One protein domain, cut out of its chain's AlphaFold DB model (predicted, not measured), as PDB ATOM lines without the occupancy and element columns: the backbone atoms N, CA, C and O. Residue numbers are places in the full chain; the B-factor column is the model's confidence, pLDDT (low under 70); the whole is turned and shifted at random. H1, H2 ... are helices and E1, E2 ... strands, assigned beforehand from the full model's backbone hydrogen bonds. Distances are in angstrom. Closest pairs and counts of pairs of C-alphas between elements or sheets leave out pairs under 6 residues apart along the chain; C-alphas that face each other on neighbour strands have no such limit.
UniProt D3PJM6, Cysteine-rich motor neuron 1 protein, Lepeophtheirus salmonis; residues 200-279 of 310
ATOM      1  N   VAL A 200     134.559 110.758  94.268       55.25
ATOM      2  CA  VAL A 200     134.860 111.881  95.175       55.25
ATOM      3  C   VAL A 200     135.116 113.125  94.325       55.25
ATOM      4  O   VAL A 200     136.233 113.618  94.210       55.25
ATOM      5  N   ASN A 201     134.063 113.618  93.673       54.50
ATOM      6  CA  ASN A 201     134.129 114.777  92.774       54.50
ATOM      7  C   ASN A 201     134.154 116.115  93.529       54.50
ATOM      8  O   ASN A 201     133.666 117.115  93.013       54.50
ATOM      9  N   GLN A 202     134.671 116.146  94.757       68.12
ATOM     10  CA  GLN A 202     134.713 117.376  95.527       68.12
ATOM     11  C   GLN A 202     136.055 117.527  96.230       68.12
ATOM     12  O   GLN A 202     136.506 116.643  96.968       68.12
ATOM     13  N   CYS A 203     136.692 118.667  95.966       80.81
ATOM     14  CA  CYS A 203     137.789 119.160  96.774       80.81
ATOM     15  C   CYS A 203     137.402 119.165  98.248       80.81
ATOM     16  O   CYS A 203     136.285 119.545  98.596       80.81
ATOM     17  N   ARG A 204     138.339 118.794  99.115       86.38
ATOM     18  CA  ARG A 204     138.136 118.868 100.563       86.38
ATOM     19  C   ARG A 204     139.406 119.281 101.275       86.38
ATOM     20  O   ARG A 204     140.504 119.198 100.725       86.38
ATOM     21  N   CYS A 205     139.225 119.672 102.522       86.06
ATOM     22  CA  CYS A 205     140.303 119.906 103.457       86.06
ATOM     23  C   CYS A 205     141.125 118.631 103.718       86.06
ATOM     24  O   CYS A 205     140.548 117.563 103.935       86.06
ATOM     25  N   SER A 206     142.454 118.737 103.685       83.00
ATOM     26  CA  SER A 206     143.374 117.671 104.086       83.00
ATOM     27  C   SER A 206     143.463 117.594 105.608       83.00
ATOM     28  O   SER A 206     143.545 118.620 106.282       83.00
ATOM     29  N   GLU A 207     143.501 116.371 106.134       75.31
ATOM     30  CA  GLU A 207     143.700 116.084 107.560       75.31
ATOM     31  C   GLU A 207     145.189 116.075 107.955       75.31
ATOM     32  O   GLU A 207     145.523 115.861 109.123       75.31
ATOM     33  N   ASP A 208     146.091 116.324 106.996       72.12
ATOM     34  CA  ASP A 208     147.531 116.382 107.238       72.12
ATOM     35  C   ASP A 208     147.869 117.441 108.310       72.12
ATOM     36  O   ASP A 208     147.427 118.594 108.204       72.12
ATOM     37  N   PRO A 209     148.697 117.109 109.318       66.31
ATOM     38  CA  PRO A 209     149.143 118.086 110.301       66.31
ATOM     39  C   PRO A 209     149.957 119.206 109.634       66.31
ATOM     40  O   PRO A 209     150.875 118.972 108.846       66.31
ATOM     41  N   LEU A 210     149.628 120.448 109.982       66.31
ATOM     42  CA  LEU A 210     150.344 121.652 109.583       66.31
ATOM     43  C   LEU A 210     151.623 121.816 110.412       66.31
ATOM     44  O   LEU A 210     151.666 121.528 111.611       66.31
ATOM     45  N   SER A 211     152.679 122.334 109.781       59.72
ATOM     46  CA  SER A 211     153.923 122.647 110.487       59.72
ATOM     47  C   SER A 211     153.687 123.705 111.586       59.72
ATOM     48  O   SER A 211     152.997 124.690 111.332       59.72
ATOM     49  N   PRO A 212     154.320 123.605 112.773       50.41
ATOM     50  CA  PRO A 212     154.135 124.562 113.879       50.41
ATOM     51  C   PRO A 212     154.479 126.024 113.537       50.41
ATOM     52  O   PRO A 212     154.074 126.949 114.235       50.41
ATOM     53  N   LEU A 213     155.250 126.239 112.467       45.91
ATOM     54  CA  LEU A 213     155.684 127.554 111.991       45.91
ATOM     55  C   LEU A 213     154.595 128.321 111.223       45.91
ATOM     56  O   LEU A 213     154.799 129.490 110.910       45.91
ATOM     57  N   THR A 214     153.447 127.701 110.929       53.12
ATOM     58  CA  THR A 214     152.387 128.297 110.098       53.12
ATOM     59  C   THR A 214     151.236 128.930 110.896       53.12
ATOM     60  O   THR A 214     150.192 129.262 110.340       53.12
ATOM     61  N   GLY A 215     151.425 129.149 112.202       49.00
ATOM     62  CA  GLY A 215     150.496 129.919 113.041       49.00
ATOM     63  C   GLY A 215     149.361 129.120 113.695       49.00
ATOM     64  O   GLY A 215     148.615 129.694 114.486       49.00
ATOM     65  N   SER A 216     149.254 127.808 113.449       52.53
ATOM     66  CA  SER A 216     148.384 126.909 114.227       52.53
ATOM     67  C   SER A 216     149.055 126.552 115.560       52.53
ATOM     68  O   SER A 216     150.183 126.060 115.582       52.53
ATOM     69  N   LYS A 217     148.379 126.786 116.695       51.66
ATOM     70  CA  LYS A 217     148.923 126.498 118.044       51.66
ATOM     71  C   LYS A 217     149.119 125.001 118.311       51.66
ATOM     72  O   LYS A 217     149.873 124.644 119.213       51.66
ATOM     73  N   THR A 218     148.442 124.145 117.551       54.16
ATOM     74  CA  THR A 218     148.427 122.685 117.729       54.16
ATOM     75  C   THR A 218     148.972 121.932 116.513       54.16
ATOM     76  O   THR A 218     149.156 120.719 116.591       54.16
ATOM     77  N   GLY A 219     149.214 122.631 115.396       59.75
ATOM     78  CA  GLY A 219     149.557 122.017 114.115       59.75
ATOM     79  C   GLY A 219     148.371 121.340 113.424       59.75
ATOM     80  O   GLY A 219     148.579 120.587 112.481       59.75
ATOM     81  N   LYS A 220     147.126 121.566 113.863       65.62
ATOM     82  CA  LYS A 220     145.942 120.999 113.203       65.62
ATOM     83  C   LYS A 220     145.345 121.959 112.159       65.62
ATOM     84  O   LYS A 220     145.330 123.171 112.411       65.62
ATOM     85  N   PRO A 221     144.869 121.439 111.010       71.69
ATOM     86  CA  PRO A 221     144.120 122.212 110.019       71.69
ATOM     87  C   PRO A 221     142.790 122.719 110.597       71.69
ATOM     88  O   PRO A 221     142.226 122.103 111.499       71.69
ATOM     89  N   CYS A 222     142.290 123.844 110.078       75.44
ATOM     90  CA  CYS A 222     140.991 124.436 110.440       75.44
ATOM     91  C   CYS A 222     140.794 124.898 111.891       75.44
ATOM     92  O   CYS A 222     139.692 125.320 112.245       75.44
ATOM     93  N   GLU A 223     141.829 124.889 112.731       73.00
ATOM     94  CA  GLU A 223     141.706 125.443 114.079       73.00
ATOM     95  C   GLU A 223     141.661 126.982 114.077       73.00
ATOM     96  O   GLU A 223     142.423 127.622 113.345       73.00
ATOM     97  N   PRO A 224     140.798 127.594 114.913       64.25
ATOM     98  CA  PRO A 224     140.627 129.038 114.941       64.25
ATOM     99  C   PRO A 224     141.888 129.750 115.438       64.25
ATOM    100  O   PRO A 224     142.471 129.419 116.477       64.25
ATOM    101  N   LEU A 225     142.282 130.800 114.719       57.28
ATOM    102  CA  LEU A 225     143.327 131.717 115.161       57.28
ATOM    103  C   LEU A 225     142.776 132.529 116.340       57.28
ATOM    104  O   LEU A 225     141.885 133.352 116.161       57.28
ATOM    105  N   SER A 226     143.270 132.309 117.565       54.50
ATOM    106  CA  SER A 226     142.763 133.055 118.727       54.50
ATOM    107  C   SER A 226     143.172 134.537 118.648       54.50
ATOM    108  O   SER A 226     144.231 134.920 119.156       54.50
ATOM    109  N   SER A 227     142.351 135.392 118.045       52.34
ATOM    110  CA  SER A 227     142.438 136.838 118.235       52.34
ATOM    111  C   SER A 227     141.598 137.244 119.449       52.34
ATOM    112  O   SER A 227     140.434 136.884 119.570       52.34
ATOM    113  N   ASN A 228     142.170 138.051 120.348       53.66
ATOM    114  CA  ASN A 228     141.468 138.655 121.498       53.66
ATOM    115  C   ASN A 228     140.375 139.676 121.099       53.66
ATOM    116  O   ASN A 228     139.837 140.376 121.951       53.66
ATOM    117  N   PHE A 229     140.070 139.800 119.811       52.38
ATOM    118  CA  PHE A 229     139.036 140.663 119.262       52.38
ATOM    119  C   PHE A 229     138.128 139.784 118.410       52.38
ATOM    120  O   PHE A 229     138.600 139.121 117.487       52.38
ATOM    121  N   GLY A 230     136.862 139.726 118.814       51.78
ATOM    122  CA  GLY A 230     135.884 138.743 118.373       51.78
ATOM    123  C   GLY A 230     135.689 138.676 116.862       51.78
ATOM    124  O   GLY A 230     135.143 139.593 116.261       51.78
ATOM    125  N   SER A 231     136.082 137.535 116.312       51.16
ATOM    126  CA  SER A 231     135.407 136.790 115.249       51.16
ATOM    127  C   SER A 231     136.119 135.442 115.149       51.16
ATOM    128  O   SER A 231     137.346 135.413 115.046       51.16
ATOM    129  N   GLU A 232     135.377 134.339 115.229       54.88
ATOM    130  CA  GLU A 232     135.878 132.983 114.980       54.88
ATOM    131  C   GLU A 232     136.265 132.880 113.499       54.88
ATOM    132  O   GLU A 232     135.465 132.475 112.662       54.88
ATOM    133  N   ALA A 233     137.466 133.332 113.137       56.97
ATOM    134  CA  ALA A 233     138.004 133.026 111.823       56.97
ATOM    135  C   ALA A 233     138.270 131.520 111.807       56.97
ATOM    136  O   ALA A 233     139.129 131.036 112.554       56.97
ATOM    137  N   ASN A 234     137.498 130.786 111.003       66.19
ATOM    138  CA  ASN A 234     137.803 129.398 110.688       66.19
ATOM    139  C   ASN A 234     139.263 129.343 110.215       66.19
ATOM    140  O   ASN A 234     139.731 130.253 109.525       66.19
ATOM    141  N   GLY A 235     140.013 128.334 110.662       76.75
ATOM    142  CA  GLY A 235     141.393 128.170 110.216       76.75
ATOM    143  C   GLY A 235     141.464 127.916 108.707       76.75
ATOM    144  O   GLY A 235     140.468 127.950 107.991       76.75
ATOM    145  N   TRP A 236     142.651 127.594 108.223       84.12
ATOM    146  CA  TRP A 236     142.854 127.175 106.839       84.12
ATOM    147  C   TRP A 236     143.369 125.742 106.794       84.12
ATOM    148  O   TRP A 236     143.816 125.186 107.807       84.12
ATOM    149  N   CYS A 237     143.326 125.141 105.611       84.81
ATOM    150  CA  CYS A 237     143.969 123.861 105.377       84.81
ATOM    151  C   CYS A 237     144.381 123.663 103.926       84.81
ATOM    152  O   CYS A 237     143.890 124.333 103.016       84.81
ATOM    153  N   PHE A 238     145.291 122.714 103.716       87.75
ATOM    154  CA  PHE A 238     145.628 122.261 102.374       87.75
ATOM    155  C   PHE A 238     144.467 121.496 101.757       87.75
ATOM    156  O   PHE A 238     143.724 120.810 102.453       87.75
ATOM    157  N   LEU A 239     144.334 121.595 100.444       84.81
ATOM    158  CA  LEU A 239     143.288 120.929  99.694       84.81
ATOM    159  C   LEU A 239     143.767 119.595  99.147       84.81
ATOM    160  O   LEU A 239     144.898 119.449  98.688       84.81
ATOM    161  N   THR A 240     142.855 118.634  99.145       82.69
ATOM    162  CA  THR A 240     142.975 117.400  98.375       82.69
ATOM    163  C   THR A 240     141.868 117.344  97.324       82.69
ATOM    164  O   THR A 240     140.851 118.027  97.443       82.69
ATOM    165  N   ASN A 241     142.064 116.528  96.289       78.06
ATOM    166  CA  ASN A 241     141.123 116.313  95.182       78.06
ATOM    167  C   ASN A 241     140.879 117.504  94.229       78.06
ATOM    168  O   ASN A 241     139.847 117.525  93.559       78.06
ATOM    169  N   ILE A 242     141.836 118.430  94.064       81.38
ATOM    170  CA  ILE A 242     141.779 119.447  92.989       81.38
ATOM    171  C   ILE A 242     141.871 118.772  91.624       81.38
ATOM    172  O   ILE A 242     142.808 118.016  91.367       81.38
ATOM    173  N   GLN A 243     140.877 119.002  90.769       75.31
ATOM    174  CA  GLN A 243     140.739 118.304  89.486       75.31
ATOM    175  C   GLN A 243     141.575 118.938  88.372       75.31
ATOM    176  O   GLN A 243     142.181 118.216  87.586       75.31
ATOM    177  N   ASP A 244     141.642 120.269  88.332       76.94
ATOM    178  CA  ASP A 244     142.381 121.034  87.326       76.94
ATOM    179  C   ASP A 244     143.355 122.006  88.014       76.94
ATOM    180  O   ASP A 244     142.953 123.104  88.393       76.94
ATOM    181  N   PRO A 245     144.640 121.648  88.186       78.81
ATOM    182  CA  PRO A 245     145.634 122.538  88.788       78.81
ATOM    183  C   PRO A 245     145.856 123.853  88.026       78.81
ATOM    184  O   PRO A 245     146.322 124.822  88.621       78.81
ATOM    185  N   ALA A 246     145.533 123.913  86.727       77.62
ATOM    186  CA  ALA A 246     145.621 125.149  85.951       77.62
ATOM    187  C   ALA A 246     144.440 126.094  86.232       77.62
ATOM    188  O   ALA A 246     144.566 127.302  86.038       77.62
ATOM    189  N   ASN A 247     143.313 125.555  86.713       82.12
ATOM    190  CA  ASN A 247     142.139 126.304  87.168       82.12
ATOM    191  C   ASN A 247     141.656 125.744  88.518       82.12
ATOM    192  O   ASN A 247     140.587 125.139  88.587       82.12
ATOM    193  N   PRO A 248     142.420 125.925  89.602       81.50
ATOM    194  CA  PRO A 248     142.267 125.136  90.824       81.50
ATOM    195  C   PRO A 248     140.974 125.433  91.599       81.50
ATOM    196  O   PRO A 248     140.521 124.588  92.367       81.50
ATOM    197  N   SER A 249     140.346 126.588  91.360       87.62
ATOM    198  CA  SER A 249     139.022 126.941  91.896       87.62
ATOM    199  C   SER A 249     137.859 126.312  91.116       87.62
ATOM    200  O   SER A 249     136.726 126.285  91.594       87.62
ATOM    201  N   LYS A 250     138.106 125.815  89.896       82.00
ATOM    202  CA  LYS A 250     137.088 125.185  89.052       82.00
ATOM    203  C   LYS A 250     136.725 123.827  89.653       82.00
ATOM    204  O   LYS A 250     137.587 122.965  89.800       82.00
ATOM    205  N   ASP A 251     135.453 123.668  90.012       79.38
ATOM    206  CA  ASP A 251     134.915 122.491  90.714       79.38
ATOM    207  C   ASP A 251     135.509 122.290  92.128       79.38
ATOM    208  O   ASP A 251     135.643 121.170  92.627       79.38
ATOM    209  N   CYS A 252     135.868 123.402  92.781       86.06
ATOM    210  CA  CYS A 252     136.525 123.440  94.085       86.06
ATOM    211  C   CYS A 252     135.998 124.608  94.946       86.06
ATOM    212  O   CYS A 252     134.845 125.015  94.806       86.06
ATOM    213  N   TYR A 253     136.826 125.135  95.853       88.31
ATOM    214  CA  TYR A 253     136.532 126.358  96.604       88.31
ATOM    215  C   TYR A 253     136.912 127.603  95.785       88.31
ATOM    216  O   TYR A 253     137.777 127.548  94.913       88.31
ATOM    217  N   GLU A 254     136.264 128.739  96.034       89.38
ATOM    218  CA  GLU A 254     136.569 129.970  95.291       89.38
ATOM    219  C   GLU A 254     137.892 130.602  95.745       89.38
ATOM    220  O   GLU A 254     138.622 131.155  94.925       89.38
ATOM    221  N   ASP A 255     138.239 130.451  97.025       89.25
ATOM    222  CA  ASP A 255     139.431 131.015  97.671       89.25
ATOM    223  C   ASP A 255     140.669 130.108  97.585       89.25
ATOM    224  O   ASP A 255     141.557 130.168  98.434       89.25
ATOM    225  N   VAL A 256     140.722 129.234  96.579       89.69
ATOM    226  CA  VAL A 256     141.861 128.335  96.387       89.69
ATOM    227  C   VAL A 256     143.103 129.148  96.039       89.69
ATOM    228  O   VAL A 256     143.189 129.754  94.971       89.69
ATOM    229  N   GLU A 257     144.101 129.090  96.913       89.50
ATOM    230  CA  GLU A 257     145.385 129.756  96.722       89.50
ATOM    231  C   GLU A 257     146.537 128.753  96.685       89.50
ATOM    232  O   GLU A 257     146.511 127.706  97.331       89.50
ATOM    233  N   TRP A 258     147.581 129.077  95.921       86.12
ATOM    234  CA  TRP A 258     148.800 128.277  95.847       86.12
ATOM    235  C   TRP A 258     149.818 128.730  96.892       86.12
ATOM    236  O   TRP A 258     150.151 129.911  96.983       86.12
ATOM    237  N   SER A 259     150.369 127.782  97.649       78.44
ATOM    238  CA  SER A 259     151.491 128.036  98.550       78.44
ATOM    239  C   SER A 259     152.801 127.597  97.900       78.44
ATOM    240  O   SER A 259     153.112 126.408  97.884       78.44
ATOM    241  N   GLU A 260     153.615 128.544  97.420       64.81
ATOM    242  CA  GLU A 260     154.938 128.244  96.834       64.81
ATOM    243  C   GLU A 260     155.870 127.526  97.818       64.81
ATOM    244  O   GLU A 260     156.660 126.668  97.438       64.81
ATOM    245  N   THR A 261     155.748 127.856  99.104       58.75
ATOM    246  CA  THR A 261     156.577 127.283 100.172       58.75
ATOM    247  C   THR A 261     156.231 125.830 100.481       58.75
ATOM    248  O   THR A 261     157.106 125.079 100.901       58.75
ATOM    249  N   HIS A 262     154.971 125.430 100.279       65.25
ATOM    250  CA  HIS A 262     154.483 124.096 100.637       65.25
ATOM    251  C   HIS A 262     154.129 123.231  99.425       65.25
ATOM    252  O   HIS A 262     153.917 122.033  99.587       65.25
ATOM    253  N   GLY A 263     154.052 123.810  98.224       65.81
ATOM    254  CA  GLY A 263     153.701 123.085  97.004       65.81
ATOM    255  C   GLY A 263     152.285 122.549  96.991       65.81
ATOM    256  O   GLY A 263     152.028 121.512  96.387       65.81
ATOM    257  N   LYS A 264     151.387 123.194  97.729       81.62
ATOM    258  CA  LYS A 264     150.016 122.739  97.888       81.62
ATOM    259  C   LYS A 264     149.073 123.916  97.742       81.62
ATOM    260  O   LYS A 264     149.368 125.035  98.171       81.62
ATOM    261  N   PHE A 265     147.917 123.622  97.170       87.75
ATOM    262  CA  PHE A 265     146.781 124.518  97.226       87.75
ATOM    263  C   PHE A 265     146.152 124.476  98.614       87.75
ATOM    264  O   PHE A 265     146.131 123.427  99.262       87.75
ATOM    265  N   TRP A 266     145.629 125.602  99.066       88.19
ATOM    266  CA  TRP A 266     144.972 125.739 100.357       88.19
ATOM    267  C   TRP A 266     143.734 126.629 100.232       88.19
ATOM    268  O   TRP A 266     143.568 127.329  99.236       88.19
ATOM    269  N   SER A 267     142.843 126.545 101.216       88.38
ATOM    270  CA  SER A 267     141.599 127.319 101.277       88.38
ATOM    271  C   SER A 267     141.180 127.517 102.735       88.38
ATOM    272  O   SER A 267     141.371 126.630 103.575       88.38
ATOM    273  N   ASN A 268     140.610 128.683 103.034       84.75
ATOM    274  CA  ASN A 268     139.930 128.979 104.295       84.75
ATOM    275  C   ASN A 268     138.481 128.467 104.253       84.75
ATOM    276  O   ASN A 268     137.990 127.903 105.229       84.75
ATOM    277  N   MET A 269     137.804 128.596 103.103       84.19
ATOM    278  CA  MET A 269     136.416 128.139 102.907       84.19
ATOM    279  C   MET A 269     136.256 126.627 103.101       84.19
ATOM    280  O   MET A 269     135.206 126.148 103.542       84.19
ATOM    281  N   ALA A 270     137.311 125.858 102.829       85.75
ATOM    282  CA  ALA A 270     137.342 124.426 103.090       85.75
ATOM    283  C   ALA A 270     137.052 124.080 104.556       85.75
ATOM    284  O   ALA A 270     136.383 123.080 104.830       85.75
ATOM    285  N   CYS A 271     137.465 124.937 105.486       79.44
ATOM    286  CA  CYS A 271     137.236 124.749 106.912       79.44
ATOM    287  C   CYS A 271     135.801 125.071 107.345       79.44
ATOM    288  O   CYS A 271     135.298 124.458 108.284       79.44
ATOM    289  N   GLU A 272     135.101 125.948 106.624       73.69
ATOM    290  CA  GLU A 272     133.694 126.283 106.897       73.69
ATOM    291  C   GLU A 272     132.747 125.154 106.465       73.69
ATOM    292  O   GLU A 272     131.730 124.877 107.102       73.69
ATOM    293  N   SER A 273     133.112 124.443 105.394       62.12
ATOM    294  CA  SER A 273     132.338 123.299 104.895       62.12
ATOM    295  C   SER A 273     132.347 122.088 105.845       62.12
ATOM    296  O   SER A 273     131.427 121.268 105.812       62.12
ATOM    297  N   GLN A 274     133.337 122.001 106.743       60.19
ATOM    298  CA  GLN A 274     133.457 120.930 107.740       60.19
ATOM    299  C   GLN A 274     132.526 121.133 108.947       60.19
ATOM    300  O   GLN A 274     132.026 120.167 109.524       60.19
ATOM    301  N   THR A 275     132.210 122.383 109.302       53.47
ATOM    302  CA  THR A 275     131.313 122.714 110.424       53.47
ATOM    303  C   THR A 275     129.859 122.311 110.141       53.47
ATOM    304  O   THR A 275     129.104 122.000 111.062       53.47
ATOM    305  N   ILE A 276     129.464 122.264 108.863       50.50
ATOM    306  CA  ILE A 276     128.116 121.865 108.428       50.50
ATOM    307  C   ILE A 276     127.946 120.336 108.463       50.50
ATOM    308  O   ILE A 276     126.902 119.847 108.897       50.50
ATOM    309  N   GLN A 277     128.976 119.565 108.096       44.97
ATOM    310  CA  GLN A 277     128.937 118.096 108.179       44.97
ATOM    311  C   GLN A 277     128.937 117.586 109.630       44.97
ATOM    312  O   GLN A 277     128.300 116.578 109.922       44.97
ATOM    313  N   GLY A 278     129.541 118.330 110.564       40.66
ATOM    314  CA  GLY A 278     129.493 118.030 112.002       40.66
ATOM    315  C   GLY A 278     128.122 118.225 112.671       40.66
ATOM    316  O   GLY A 278     127.936 117.794 113.806       40.66
ATOM    317  N   ARG A 279     127.144 118.842 111.990       37.91
ATOM    318  CA  ARG A 279     125.773 119.026 112.507       37.91
ATOM    319  C   ARG A 279     124.763 118.029 111.929       37.91
ATOM    320  O   ARG A 279     123.668 117.900 112.465       37.91
TER     321      ARG A 279
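This is residues 200 to 279 of the 310 residues of the protein "Cysteine-rich motor neuron 1 protein" of Lepeophtheirus salmonis (UniProt D3PJM6). There is little regular structure here: a small sheet, the hairpin of E2 and E3 with E1 meeting E3 at a point, sits between loops, and the short helix H1 follows. Residues 200 to 236 and 241 to 256 hold no named element and reach the far ends at Asn 228 and Asp 244. The 80 printed residues run E1, E2, E3, H1, sheet order E1 E3 E2, class mixed, with 20 residues in named elements; compact, radius of gyration of the C-alphas 12.8 A, spans 38 by 33 by 20 A.

Look first at residues 204 to 205, paired antiparallel with residues 239 to 240 of E1, residues 237 to 240. E3, residues 264 to 267, meets E1 only at a point; C-alphas 238 and 266 face each other at 4.1 A. E2, residues 257 to 259, forms an antiparallel hairpin with E3; N 266 and O 257, 2.9 A, are within hydrogen-bond range. H1, residues 269 to 277, only grazes the sheet with residues 269 to 271; 1 of 5 O i to N i+4 and 3 of 6 O i to N i+3 pairs are within range.

Find C-alpha 237 at (143.969, 123.861, 105.377), where E1 begins; E3 spans 10.2 A, E2 6.6 A. H1 runs 13.6 A to C-alpha 277 at (128.937, 118.096, 108.179).

The farthest C-alphas, Asn 228 and Asp 244, are 38.5 A apart. The printed part has no cut; the 16-residue link E1 to E2 is long. Of the printed residues, 37 have pLDDT under 70, among them 209 to 220.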